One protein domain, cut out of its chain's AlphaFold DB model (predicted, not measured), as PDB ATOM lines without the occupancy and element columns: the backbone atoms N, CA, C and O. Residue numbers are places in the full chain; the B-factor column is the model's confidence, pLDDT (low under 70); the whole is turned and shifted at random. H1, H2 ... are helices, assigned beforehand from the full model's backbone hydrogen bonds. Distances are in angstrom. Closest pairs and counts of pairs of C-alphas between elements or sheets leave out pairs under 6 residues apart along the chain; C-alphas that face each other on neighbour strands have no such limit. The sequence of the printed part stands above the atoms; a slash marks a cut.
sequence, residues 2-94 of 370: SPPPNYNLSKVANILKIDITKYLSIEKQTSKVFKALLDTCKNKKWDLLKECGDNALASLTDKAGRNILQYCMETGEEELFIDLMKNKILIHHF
ATOM      1  N   SER A   2      17.966  39.435 -16.300       32.38
ATOM      2  CA  SER A   2      18.346  38.128 -15.758       32.38
ATOM      3  C   SER A   2      17.174  37.171 -16.000       32.38
ATOM      4  O   SER A   2      16.044  37.546 -15.677       32.38
ATOM      5  N   PRO A   3      17.381  35.993 -16.614       38.59
ATOM      6  CA  PRO A   3      16.300  35.036 -16.819       38.59
ATOM      7  C   PRO A   3      15.732  34.581 -15.462       38.59
ATOM      8  O   PRO A   3      16.435  34.658 -14.449       38.59
ATOM      9  N   PRO A   4      14.463  34.135 -15.405       42.38
ATOM     10  CA  PRO A   4      13.843  33.706 -14.156       42.38
ATOM     11  C   PRO A   4      14.667  32.587 -13.494       42.38
ATOM     12  O   PRO A   4      15.300  31.801 -14.205       42.38
ATOM     13  N   PRO A   5      14.632  32.460 -12.154       49.97
ATOM     14  CA  PRO A   5      15.496  31.545 -11.396       49.97
ATOM     15  C   PRO A   5      15.402  30.072 -11.838       49.97
ATOM     16  O   PRO A   5      16.345  29.314 -11.645       49.97
ATOM     17  N   ASN A   6      14.312  29.678 -12.505       63.75
ATOM     18  CA  ASN A   6      14.085  28.323 -13.018       63.75
ATOM     19  C   ASN A   6      14.426  28.110 -14.505       63.75
ATOM     20  O   ASN A   6      14.238  27.001 -15.010       63.75
ATOM     21  N   TYR A   7      14.906  29.126 -15.228       73.12
ATOM     22  CA  TYR A   7      15.160  29.007 -16.669       73.12
ATOM     23  C   TYR A   7      16.262  27.991 -16.976       73.12
ATOM     24  O   TYR A   7      16.074  27.096 -17.797       73.12
ATOM     25  N   ASN A   8      17.389  28.081 -16.267       83.19
ATOM     26  CA  ASN A   8      18.513  27.172 -16.474       83.19
ATOM     27  C   ASN A   8      18.165  25.732 -16.075       83.19
ATOM     28  O   ASN A   8      18.459  24.807 -16.827       83.19
ATOM     29  N   LEU A   9      17.472  25.549 -14.945       85.06
ATOM     30  CA  LEU A   9      17.006  24.238 -14.490       85.06
ATOM     31  C   LEU A   9      16.079  23.581 -15.522       85.06
ATOM     32  O   LEU A   9      16.285  22.427 -15.889       85.06
ATOM     33  N   SER A  10      15.098  24.332 -16.031       85.12
ATOM     34  CA  SER A  10      14.146  23.838 -17.035       85.12
ATOM     35  C   SER A  10      14.833  23.537 -18.367       85.12
ATOM     36  O   SER A  10      14.534  22.528 -19.002       85.12
ATOM     37  N   LYS A  11      15.799  24.372 -18.776       86.62
ATOM     38  CA  LYS A  11      16.596  24.156 -19.990       86.62
ATOM     39  C   LYS A  11      17.356  22.831 -19.922       86.62
ATOM     40  O   LYS A  11      17.238  22.022 -20.839       86.62
ATOM     41  N   VAL A  12      18.101  22.595 -18.840       87.12
ATOM     42  CA  VAL A  12      18.877  21.354 -18.693       87.12
ATOM     43  C   VAL A  12      17.954  20.146 -18.539       87.12
ATOM     44  O   VAL A  12      18.197  19.120 -19.164       87.12
ATOM     45  N   ALA A  13      16.860  20.268 -17.783       88.38
ATOM     46  CA  ALA A  13      15.868  19.203 -17.656       88.38
ATOM     47  C   ALA A  13      15.298  18.772 -19.017       88.38
ATOM     48  O   ALA A  13      15.236  17.576 -19.296       88.38
ATOM     49  N   ASN A  14      14.952  19.727 -19.884       88.38
ATOM     50  CA  ASN A  14      14.433  19.439 -21.220       88.38
ATOM     51  C   ASN A  14      15.463  18.715 -22.098       88.38
ATOM     52  O   ASN A  14      15.123  17.719 -22.736       88.38
ATOM     53  N   ILE A  15      16.722  19.167 -22.095       88.75
ATOM     54  CA  ILE A  15      17.806  18.545 -22.879       88.75
ATOM     55  C   ILE A  15      18.089  17.122 -22.383       88.75
ATOM     56  O   ILE A  15      18.216  16.191 -23.179       88.75
ATOM     57  N   LEU A  16      18.102  16.921 -21.063       88.88
ATOM     58  CA  LEU A  16      18.286  15.606 -20.444       88.88
ATOM     59  C   LEU A  16      17.014  14.735 -20.462       88.88
ATOM     60  O   LEU A  16      17.041  13.610 -19.964       88.88
ATOM     61  N   LYS A  17      15.908  15.226 -21.043       89.50
ATOM     62  CA  LYS A  17      14.601  14.547 -21.131       89.50
ATOM     63  C   LYS A  17      14.036  14.135 -19.763       89.50
ATOM     64  O   LYS A  17      13.483  13.048 -19.600       89.50
ATOM     65  N   ILE A  18      14.172  15.014 -18.774       88.56
ATOM     66  CA  ILE A  18      13.689  14.818 -17.405       88.56
ATOM     67  C   ILE A  18      12.422  15.633 -17.203       88.56
ATOM     68  O   ILE A  18      12.437  16.859 -17.258       88.56
ATOM     69  N   ASP A  19      11.335  14.950 -16.864       86.75
ATOM     70  CA  ASP A  19      10.112  15.621 -16.445       86.75
ATOM     71  C   ASP A  19      10.225  16.092 -14.986       86.75
ATOM     72  O   ASP A  19      10.028  15.322 -14.037       86.75
ATOM     73  N   ILE A  20      10.577  17.368 -14.814       85.75
ATOM     74  CA  ILE A  20      10.702  18.009 -13.501       85.75
ATOM     75  C   ILE A  20       9.351  18.386 -12.877       85.75
ATOM     76  O   ILE A  20       9.292  18.590 -11.663       85.75
ATOM     77  N   THR A  21       8.260  18.423 -13.653       83.75
ATOM     78  CA  THR A  21       6.925  18.825 -13.159       83.75
ATOM     79  C   THR A  21       6.353  17.834 -12.142       83.75
ATOM     80  O   THR A  21       5.558  18.204 -11.282       83.75
ATOM     81  N   LYS A  22       6.848  16.590 -12.161       84.94
ATOM     82  CA  LYS A  22       6.522  15.529 -11.197       84.94
ATOM     83  C   LYS A  22       7.018  15.801  -9.774       84.94
ATOM     84  O   LYS A  22       6.645  15.077  -8.851       84.94
ATOM     85  N   TYR A  23       7.877  16.800  -9.571       84.50
ATOM     86  CA  TYR A  23       8.454  17.110  -8.266       84.50
ATOM     87  C   TYR A  23       7.949  18.462  -7.758       84.50
ATOM     88  O   TYR A  23       8.181  19.494  -8.381       84.50
ATOM     89  N   LEU A  24       7.309  18.454  -6.585       79.44
ATOM     90  CA  LEU A  24       6.652  19.631  -5.997       79.44
ATOM     91  C   LEU A  24       7.606  20.756  -5.559       79.44
ATOM     92  O   LEU A  24       7.205  21.912  -5.521       79.44
ATOM     93  N   SER A  25       8.850  20.438  -5.198       86.25
ATOM     94  CA  SER A  25       9.816  21.409  -4.655       86.25
ATOM     95  C   SER A  25      11.004  21.599  -5.595       86.25
ATOM     96  O   SER A  25      11.560  20.597  -6.057       86.25
ATOM     97  N   ILE A  26      11.463  22.845  -5.764       83.56
ATOM     98  CA  ILE A  26      12.642  23.200  -6.577       83.56
ATOM     99  C   ILE A  26      13.877  22.395  -6.145       83.56
ATOM    100  O   ILE A  26      14.570  21.847  -6.989       83.56
ATOM    101  N   GLU A  27      14.098  22.199  -4.844       83.38
ATOM    102  CA  GLU A  27      15.225  21.395  -4.344       83.38
ATOM    103  C   GLU A  27      15.213  19.946  -4.862       83.38
ATOM    104  O   GLU A  27      16.240  19.419  -5.297       83.38
ATOM    105  N   LYS A  28      14.041  19.292  -4.863       85.44
ATOM    106  CA  LYS A  28      13.883  17.940  -5.432       85.44
ATOM    107  C   LYS A  28      14.084  17.943  -6.945       85.44
ATOM    108  O   LYS A  28      14.678  16.995  -7.452       85.44
ATOM    109  N   GLN A  29      13.617  18.977  -7.645       88.81
ATOM    110  CA  GLN A  29      13.849  19.131  -9.085       88.81
ATOM    111  C   GLN A  29      15.352  19.234  -9.373       88.81
ATOM    112  O   GLN A  29      15.882  18.399 -10.102       88.81
ATOM    113  N   THR A  30      16.058  20.165  -8.725       87.50
ATOM    114  CA  THR A  30      17.508  20.357  -8.880       87.50
ATOM    115  C   THR A  30      18.283  19.091  -8.540       87.50
ATOM    116  O   THR A  30      19.108  18.654  -9.335       87.50
ATOM    117  N   SER A  31      17.967  18.421  -7.426       87.88
ATOM    118  CA  SER A  31      18.641  17.175  -7.044       87.88
ATOM    119  C   SER A  31      18.458  16.057  -8.080       87.88
ATOM    120  O   SER A  31      19.388  15.287  -8.326       87.88
ATOM    121  N   LYS A  32      17.278  15.957  -8.704       90.69
ATOM    122  CA  LYS A  32      17.002  14.963  -9.751       90.69
ATOM    123  C   LYS A  32      17.724  15.289 -11.051       90.69
ATOM    124  O   LYS A  32      18.319  14.388 -11.638       90.69
ATOM    125  N   VAL A  33      17.714  16.555 -11.465       91.75
ATOM    126  CA  VAL A  33      18.432  17.014 -12.661       91.75
ATOM    127  C   VAL A  33      19.942  16.864 -12.474       91.75
ATOM    128  O   VAL A  33      20.604  16.352 -13.368       91.75
ATOM    129  N   PHE A  34      20.483  17.192 -11.298       91.75
ATOM    130  CA  PHE A  34      21.902  17.005 -10.986       91.75
ATOM    131  C   PHE A  34      22.314  15.525 -11.000       91.75
ATOM    132  O   PHE A  34      23.366  15.174 -11.524       91.75
ATOM    133  N   LYS A  35      21.467  14.621 -10.484       91.06
ATOM    134  CA  LYS A  35      21.738  13.177 -10.564       91.06
ATOM    135  C   LYS A  35      21.760  12.679 -12.012       91.06
ATOM    136  O   LYS A  35      22.655  11.937 -12.391       91.06
ATOM    137  N   ALA A  36      20.808  13.112 -12.829       91.69
ATOM    138  CA  ALA A  36      20.795  12.753 -14.241       91.69
ATOM    139  C   ALA A  36      21.957  13.389 -15.023       91.69
ATOM    140  O   ALA A  36      22.466  12.781 -15.962       91.69
ATOM    141  N   LEU A  37      22.409  14.582 -14.623       92.38
ATOM    142  CA  LEU A  37      23.626  15.202 -15.141       92.38
ATOM    143  C   LEU A  37      24.841  14.306 -14.860       92.38
ATOM    144  O   LEU A  37      25.574  13.980 -15.790       92.38
ATOM    145  N   LEU A  38      24.997  13.827 -13.620       91.50
ATOM    146  CA  LEU A  38      26.031  12.851 -13.254       91.50
ATOM    147  C   LEU A  38      25.942  11.576 -14.102       91.50
ATOM    148  O   LEU A  38      26.951  11.136 -14.649       91.50
ATOM    149  N   ASP A  39      24.747  11.005 -14.257       91.44
ATOM    150  CA  ASP A  39      24.545   9.804 -15.076       91.44
ATOM    151  C   ASP A  39      24.896  10.062 -16.555       91.44
ATOM    152  O   ASP A  39      25.424   9.188 -17.243       91.44
ATOM    153  N   THR A  40      24.653  11.272 -17.057       92.00
ATOM    154  CA  THR A  40      25.005  11.683 -18.426       92.00
ATOM    155  C   THR A  40      26.519  11.780 -18.606       92.00
ATOM    156  O   THR A  40      27.042  11.278 -19.605       92.00
ATOM    157  N   CYS A  41      27.226  12.340 -17.617       91.12
ATOM    158  CA  CYS A  41      28.688  12.363 -17.583       91.12
ATOM    159  C   CYS A  41      29.278  10.947 -17.514       91.12
ATOM    160  O   CYS A  41      30.164  10.617 -18.297       91.12
ATOM    161  N   LYS A  42      28.746  10.074 -16.645       88.81
ATOM    162  CA  LYS A  42      29.192   8.671 -16.512       88.81
ATOM    163  C   LYS A  42      29.000   7.869 -17.798       88.81
ATOM    164  O   LYS A  42      29.822   7.025 -18.131       88.81
ATOM    165  N   ASN A  43      27.950   8.179 -18.556       91.44
ATOM    166  CA  ASN A  43      27.702   7.600 -19.875       91.44
ATOM    167  C   ASN A  43      28.455   8.311 -21.018       91.44
ATOM    168  O   ASN A  43      28.188   8.021 -22.184       91.44
ATOM    169  N   LYS A  44      29.360   9.253 -20.711       92.00
ATOM    170  CA  LYS A  44      30.217   9.977 -21.668       92.00
ATOM    171  C   LYS A  44      29.444  10.696 -22.785       92.00
ATOM    172  O   LYS A  44      29.940  10.860 -23.897       92.00
ATOM    173  N   LYS A  45      28.221  11.158 -22.497       91.19
ATOM    174  CA  LYS A  45      27.352  11.865 -23.458       91.19
ATOM    175  C   LYS A  45      27.657  13.369 -23.490       91.19
ATOM    176  O   LYS A  45      26.809  14.194 -23.155       91.19
ATOM    177  N   TRP A  46      28.883  13.725 -23.871       90.25
ATOM    178  CA  TRP A  46      29.409  15.095 -23.785       90.25
ATOM    179  C   TRP A  46      28.705  16.101 -24.708       90.25
ATOM    180  O   TRP A  46      28.613  17.276 -24.361       90.25
ATOM    181  N   ASP A  47      28.165  15.656 -25.845       88.94
ATOM    182  CA  ASP A  47      27.477  16.534 -26.803       88.94
ATOM    183  C   ASP A  47      26.204  17.151 -26.207       88.94
ATOM    184  O   ASP A  47      25.993  18.360 -26.306       88.94
ATOM    185  N   LEU A  48      25.429  16.359 -25.456       88.62
ATOM    186  CA  LEU A  48      24.247  16.842 -24.728       88.62
ATOM    187  C   LEU A  48      24.610  17.900 -23.676       88.62
ATOM    188  O   LEU A  48      23.844  18.828 -23.418       88.62
ATOM    189  N   LEU A  49      25.787  17.778 -23.057       86.75
ATOM    190  CA  LEU A  49      26.252  18.739 -22.056       86.75
ATOM    191  C   LEU A  49      26.647  20.068 -22.705       86.75
ATOM    192  O   LEU A  49      26.335  21.128 -22.166       86.75
ATOM    193  N   LYS A  50      27.254  20.031 -23.895       84.81
ATOM    194  CA  LYS A  50      27.573  21.245 -24.659       84.81
ATOM    195  C   LYS A  50      26.311  22.004 -25.073       84.81
ATOM    196  O   LYS A  50      26.292  23.229 -24.982       84.81
ATOM    197  N   GLU A  51      25.234  21.304 -25.437       87.38
ATOM    198  CA  GLU A  51      23.931  21.921 -25.746       87.38
ATOM    199  C   GLU A  51      23.305  22.643 -24.536       87.38
ATOM    200  O   GLU A  51      22.645  23.682 -24.678       87.38
ATOM    201  N   CYS A  52      23.536  22.132 -23.320       85.69
ATOM    202  CA  CYS A  52      23.072  22.774 -22.089       85.69
ATOM    203  C   CYS A  52      23.692  24.169 -21.912       85.69
ATOM    204  O   CYS A  52      22.986  25.125 -21.566       85.69
ATOM    205  N   GLY A  53      24.979  24.301 -22.235       84.94
ATOM    206  CA  GLY A  53      25.775  25.514 -22.072       84.94
ATOM    207  C   GLY A  53      26.251  25.728 -20.632       84.94
ATOM    208  O   GLY A  53      25.544  25.412 -19.670       84.94
ATOM    209  N   ASP A  54      27.438  26.316 -20.486       79.06
ATOM    210  CA  ASP A  54      28.157  26.403 -19.207       79.06
ATOM    211  C   ASP A  54      27.363  27.109 -18.107       79.06
ATOM    212  O   ASP A  54      27.275  26.604 -16.994       79.06
ATOM    213  N   ASN A  55      26.696  28.225 -18.413       81.69
ATOM    214  CA  ASN A  55      25.899  28.950 -17.415       81.69
ATOM    215  C   ASN A  55      24.750  28.105 -16.847       81.69
ATOM    216  O   ASN A  55      24.404  28.228 -15.670       81.69
ATOM    217  N   ALA A  56      24.140  27.253 -17.675       85.88
ATOM    218  CA  ALA A  56      23.051  26.401 -17.226       85.88
ATOM    219  C   ALA A  56      23.586  25.248 -16.372       85.88
ATOM    220  O   ALA A  56      23.069  25.005 -15.281       85.88
ATOM    221  N   LEU A  57      24.671  24.609 -16.820       87.38
ATOM    222  CA  LEU A  57      25.365  23.562 -16.069       87.38
ATOM    223  C   LEU A  57      25.895  24.064 -14.724       87.38
ATOM    224  O   LEU A  57      25.784  23.366 -13.724       87.38
ATOM    225  N   ALA A  58      26.425  25.282 -14.676       85.06
ATOM    226  CA  ALA A  58      26.997  25.837 -13.462       85.06
ATOM    227  C   ALA A  58      25.958  26.186 -12.396       85.06
ATOM    228  O   ALA A  58      26.246  26.113 -11.203       85.06
ATOM    229  N   SER A  59      24.743  26.544 -12.820       85.69
ATOM    230  CA  SER A  59      23.626  26.784 -11.903       85.69
ATOM    231  C   SER A  59      23.072  25.504 -11.272       85.69
ATOM    232  O   SER A  59      22.347  25.575 -10.281       85.69
ATOM    233  N   LEU A  60      23.402  24.336 -11.835       87.31
ATOM    234  CA  LEU A  60      23.028  23.051 -11.269       87.31
ATOM    235  C   LEU A  60      24.050  22.634 -10.227       87.31
ATOM    236  O   LEU A  60      25.192  22.297 -10.543       87.31
ATOM    237  N   THR A  61      23.597  22.616  -8.982       85.50
ATOM    238  CA  THR A  61      24.425  22.270  -7.841       85.50
ATOM    239  C   THR A  61      23.875  21.076  -7.076       85.50
ATOM    240  O   THR A  61      22.682  20.758  -7.129       85.50
ATOM    241  N   ASP A  62      24.765  20.384  -6.373       84.31
ATOM    242  CA  ASP A  62      24.382  19.361  -5.413       84.31
ATOM    243  C   ASP A  62      23.794  19.979  -4.128       84.31
ATOM    244  O   ASP A  62      23.644  21.194  -3.989       84.31
ATOM    245  N   LYS A  63      23.475  19.139  -3.137       81.44
ATOM    246  CA  LYS A  63      22.942  19.603  -1.842       81.44
ATOM    247  C   LYS A  63      23.907  20.508  -1.063       81.44
ATOM    248  O   LYS A  63      23.459  21.214  -0.167       81.44
ATOM    249  N   ALA A  64      25.203  20.456  -1.366       75.38
ATOM    250  CA  ALA A  64      26.232  21.288  -0.753       75.38
ATOM    251  C   ALA A  64      26.507  22.572  -1.563       75.38
ATOM    252  O   ALA A  64      27.355  23.369  -1.167       75.38
ATOM    253  N   GLY A  65      25.795  22.797  -2.674       79.75
ATOM    254  CA  GLY A  65      25.971  23.969  -3.529       79.75
ATOM    255  C   GLY A  65      27.128  23.856  -4.527       79.75
ATOM    256  O   GLY A  65      27.528  24.870  -5.092       79.75
ATOM    257  N   ARG A  66      27.656  22.650  -4.767       83.19
ATOM    258  CA  ARG A  66      28.786  22.396  -5.675       83.19
ATOM    259  C   ARG A  66      28.298  22.081  -7.080       83.19
ATOM    260  O   ARG A  66      27.382  21.276  -7.242       83.19
ATOM    261  N   ASN A  67      28.923  22.666  -8.100       89.31
ATOM    262  CA  ASN A  67      28.672  22.275  -9.492       89.31
ATOM    263  C   ASN A  67      29.313  20.910  -9.822       89.31
ATOM    264  O   ASN A  67      30.019  20.335  -8.995       89.31
ATOM    265  N   ILE A  68      29.087  20.378 -11.029       90.88
ATOM    266  CA  ILE A  68      29.552  19.029 -11.406       90.88
ATOM    267  C   ILE A  68      31.079  18.854 -11.325       90.88
ATOM    268  O   ILE A  68      31.550  17.796 -10.911       90.88
ATOM    269  N   LEU A  69      31.843  19.896 -11.670       91.50
ATOM    270  CA  LEU A  69      33.306  19.880 -11.621       91.50
ATOM    271  C   LEU A  69      33.798  19.947 -10.170       91.50
ATOM    272  O   LEU A  69      34.649  19.170  -9.761       91.50
ATOM    273  N   GLN A  70      33.212  20.816  -9.350       88.00
ATOM    274  CA  GLN A  70      33.526  20.891  -7.921       88.00
ATOM    275  C   GLN A  70      33.144  19.603  -7.181       88.00
ATOM    276  O   GLN A  70      33.869  19.162  -6.294       88.00
ATOM    277  N   TYR A  71      32.022  18.983  -7.558       89.19
ATOM    278  CA  TYR A  71      31.580  17.708  -7.008       89.19
ATOM    279  C   TYR A  71      32.630  16.618  -7.243       89.19
ATOM    280  O   TYR A  71      33.057  15.998  -6.274       89.19
ATOM    281  N   CYS A  72      33.096  16.420  -8.485       90.88
ATOM    282  CA  CYS A  72      34.061  15.352  -8.771       90.88
ATOM    283  C   CYS A  72      35.421  15.594  -8.102       90.88
ATOM    284  O   CYS A  72      36.094  14.638  -7.720       90.88
ATOM    285  N   MET A  73      35.805  16.862  -7.922       89.50
ATOM    286  CA  MET A  73      37.007  17.232  -7.179       89.50
ATOM    287  C   MET A  73      36.899  16.840  -5.704       89.50
ATOM    288  O   MET A  73      37.852  16.289  -5.166       89.50
ATOM    289  N   GLU A  74      35.752  17.053  -5.057       84.88
ATOM    290  CA  GLU A  74      35.606  16.683  -3.646       84.88
ATOM    291  C   GLU A  74      35.406  15.189  -3.423       84.88
ATOM    292  O   GLU A  74      35.838  14.644  -2.412       84.88
ATOM    293  N   THR A  75      34.719  14.511  -4.341       87.38
ATOM    294  CA  THR A  75      34.470  13.072  -4.207       87.38
ATOM    295  C   THR A  75      35.652  12.215  -4.651       87.38
ATOM    296  O   THR A  75      35.593  11.000  -4.484       87.38
ATOM    297  N   GLY A  76      36.704  12.815  -5.219       85.12
ATOM    298  CA  GLY A  76      37.869  12.094  -5.740       85.12
ATOM    299  C   GLY A  76      37.577  11.296  -7.016       85.12
ATOM    300  O   GLY A  76      38.254  10.312  -7.294       85.12
ATOM    301  N   GLU A  77      36.561  11.679  -7.800       88.56
ATOM    302  CA  GLU A  77      36.249  11.010  -9.073       88.56
ATOM    303  C   GLU A  77      37.211  11.493 -10.179       88.56
ATOM    304  O   GLU A  77      36.863  12.332 -11.011       88.56
ATOM    305  N   GLU A  78      38.438  10.964 -10.181       88.81
ATOM    306  CA  GLU A  78      39.519  11.381 -11.090       88.81
ATOM    307  C   GLU A  78      39.188  11.200 -12.575       88.81
ATOM    308  O   GLU A  78      39.440  12.105 -13.371       88.81
ATOM    309  N   GLU A  79      38.589  10.070 -12.971       91.31
ATOM    310  CA  GLU A  79      38.219   9.834 -14.376       91.31
ATOM    311  C   GLU A  79      37.204  10.880 -14.857       91.31
ATOM    312  O   GLU A  79      37.366  11.467 -15.929       91.31
ATOM    313  N   LEU A  80      36.196  11.173 -14.026       92.56
ATOM    314  CA  LEU A  80      35.197  12.195 -14.320       92.56
ATOM    315  C   LEU A  80      35.840  13.582 -14.412       92.56
ATOM    316  O   LEU A  80      35.530  14.337 -15.332       92.56
ATOM    317  N   PHE A  81      36.760  13.909 -13.502       93.44
ATOM    318  CA  PHE A  81      37.512  15.158 -13.552       93.44
ATOM    319  C   PHE A  81      38.301  15.290 -14.862       93.44
ATOM    320  O   PHE A  81      38.178  16.299 -15.555       93.44
ATOM    321  N   ILE A  82      39.060  14.261 -15.249       92.31
ATOM    322  CA  ILE A  82      39.850  14.254 -16.487       92.31
ATOM    323  C   ILE A  82      38.948  14.429 -17.712       92.31
ATOM    324  O   ILE A  82      39.273  15.207 -18.613       92.31
ATOM    325  N   ASP A  83      37.814  13.735 -17.762       92.88
ATOM    326  CA  ASP A  83      36.896  13.832 -18.893       92.88
ATOM    327  C   ASP A  83      36.198  15.205 -18.964       92.88
ATOM    328  O   ASP A  83      36.061  15.764 -20.059       92.88
ATOM    329  N   LEU A  84      35.828  15.798 -17.823       92.31
ATOM    330  CA  LEU A  84      35.308  17.171 -17.761       92.31
ATOM    331  C   LEU A  84      36.358  18.189 -18.227       92.31
ATOM    332  O   LEU A  84      36.031  19.093 -19.001       92.31
ATOM    333  N   MET A  85      37.622  18.003 -17.828       92.38
ATOM    334  CA  MET A  85      38.745  18.840 -18.254       92.38
ATOM    335  C   MET A  85      38.980  18.753 -19.770       92.38
ATOM    336  O   MET A  85      39.051  19.777 -20.450       92.38
ATOM    337  N   LYS A  86      39.013  17.538 -20.339       91.31
ATOM    338  CA  LYS A  86      39.150  17.321 -21.794       91.31
ATOM    339  C   LYS A  86      38.041  18.005 -22.592       91.31
ATOM    340  O   LYS A  86      38.296  18.555 -23.662       91.31
ATOM    341  N   ASN A  87      36.816  17.984 -22.068       90.50
ATOM    342  CA  ASN A  87      35.653  18.587 -22.713       90.50
ATOM    343  C   ASN A  87      35.458  20.076 -22.386       90.50
ATOM    344  O   ASN A  87      34.512  20.675 -22.896       90.50
ATOM    345  N   LYS A  88      36.349  20.680 -21.586       89.94
ATOM    346  CA  LYS A  88      36.301  22.090 -21.166       89.94
ATOM    347  C   LYS A  88      35.016  22.490 -20.437       89.94
ATOM    348  O   LYS A  88      34.593  23.639 -20.509       89.94
ATOM    349  N   ILE A  89      34.409  21.557 -19.709       89.88
ATOM    350  CA  ILE A  89      33.142  21.792 -19.012       89.88
ATOM    351  C   ILE A  89      33.417  22.508 -17.688       89.88
ATOM    352  O   ILE A  89      34.111  21.978 -16.823       89.88
ATOM    353  N   LEU A  90      32.855  23.710 -17.522       88.81
ATOM    354  CA  LEU A  90      32.901  24.528 -16.295       88.81
ATOM    355  C   LEU A  90      34.290  24.922 -15.761       88.81
ATOM    356  O   LEU A  90      34.369  25.495 -14.675       88.81
ATOM    357  N   ILE A  91      35.381  24.691 -16.498       88.62
ATOM    358  CA  ILE A  91      36.750  24.960 -16.012       88.62
ATOM    359  C   ILE A  91      36.932  26.424 -15.577       88.62
ATOM    360  O   ILE A  91      37.542  26.694 -14.546       88.62
ATOM    361  N   HIS A  92      36.378  27.368 -16.343       87.25
ATOM    362  CA  HIS A  92      36.498  28.808 -16.084       87.25
ATOM    363  C   HIS A  92      35.356  29.379 -15.232       87.25
ATOM    364  O   HIS A  92      35.282  30.591 -15.032       87.25
ATOM    365  N   HIS A  93      34.444  28.532 -14.752       86.31
ATOM    366  CA  HIS A  93      33.348  28.986 -13.912       86.31
ATOM    367  C   HIS A  93      33.851  29.357 -12.508       86.31
ATOM    368  O   HIS A  93      34.760  28.724 -11.967       86.31
ATOM    369  N   PHE A  94      33.217  30.358 -11.897       86.19
ATOM    370  CA  PHE A  94      33.514  30.826 -10.547       86.19
ATOM    371  C   PHE A  94      32.290  30.708  -9.635       86.19
ATOM    372  O   PHE A  94      31.162  30.948 -10.057       86.19
TER     373      PHE A  94
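What this domain is: This is residues 2 to 94 of the 370 residues of an uncharacterized protein of Chlamydiae bacterium (UniProt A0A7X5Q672). One long helix, H2, runs through a compact helical domain from beside H1, on which H3 and H4 pack, towards a helical hairpin of H5 and H6, which lies near Leu 38 and Cys 41 in the later part of H2. H1 packs on H2 and also meets H3 and H4, while the helices mostly cross rather than line up side by side. The printed part has 93 residues with six named helices, H1 to H6 in that order along the chain, and no named strand; the class is all helix. It is compact, with a radius of gyration of the C-alphas of 12.4 A and spans of 34 by 27 by 24 A.

How they stand to each other: H2, residues 26 to 42, is the longest helix. With residues 30 to 33 alone it touches H1, residues 7 to 15, at a steep tilt of 44 degrees, the same way; the closest C-alphas are those of Ala 13 and Val 33, 6.0 A apart. H1 is the hub, touching three helices. It touches H3, residues 46 to 52, opposite ways at a steep tilt of 38 degrees, only just past shallow, with the C-alphas of Val 12 and Cys 52 closest at 5.6 A. It touches H4, residues 54 to 59, opposite ways at a steep tilt of 67 degrees, only just short of about perpendicular, with the C-alphas of Asn 8 and Ala 56 closest at 4.7 A. With residues 34 to 38 alone, H2 only just touches H5, residues 68 to 75, with 3 pairs of C-alphas within 8 A; the closest are those of Leu 38 and Ile 68, 7.3 A apart, and the lines are about perpendicular at 80 degrees. H5 forms a hairpin with H6, residues 78 to 86, at a shallow tilt of 26 degrees, opposite ways; the C-alphas of Cys 72 and Phe 81 are closest, 5.9 A apart. H1 is apart from H5 and H6. In H1 to H6 every O i to N i+4 pair is within hydrogen-bond range.

Where its parts are: H2 measures 24.2 A from C-alpha 26 at (12.642, 23.200, -6.577) to C-alpha 42 at (29.192, 8.671, -16.512). H1 measures 12.5 A and H6 12.2 A, the latter ending at C-alpha 86 at (39.150, 17.321, -21.794). H3 has 7 residues, H4 6 and H5 8.

The domain as a whole: The two C-alphas farthest apart are those of Leu 24 and Lys 86, 36.2 A. The printed part has no cut and no long link. The mean pLDDT of the printed part is 85.3; residues 2 to 6 are under 70.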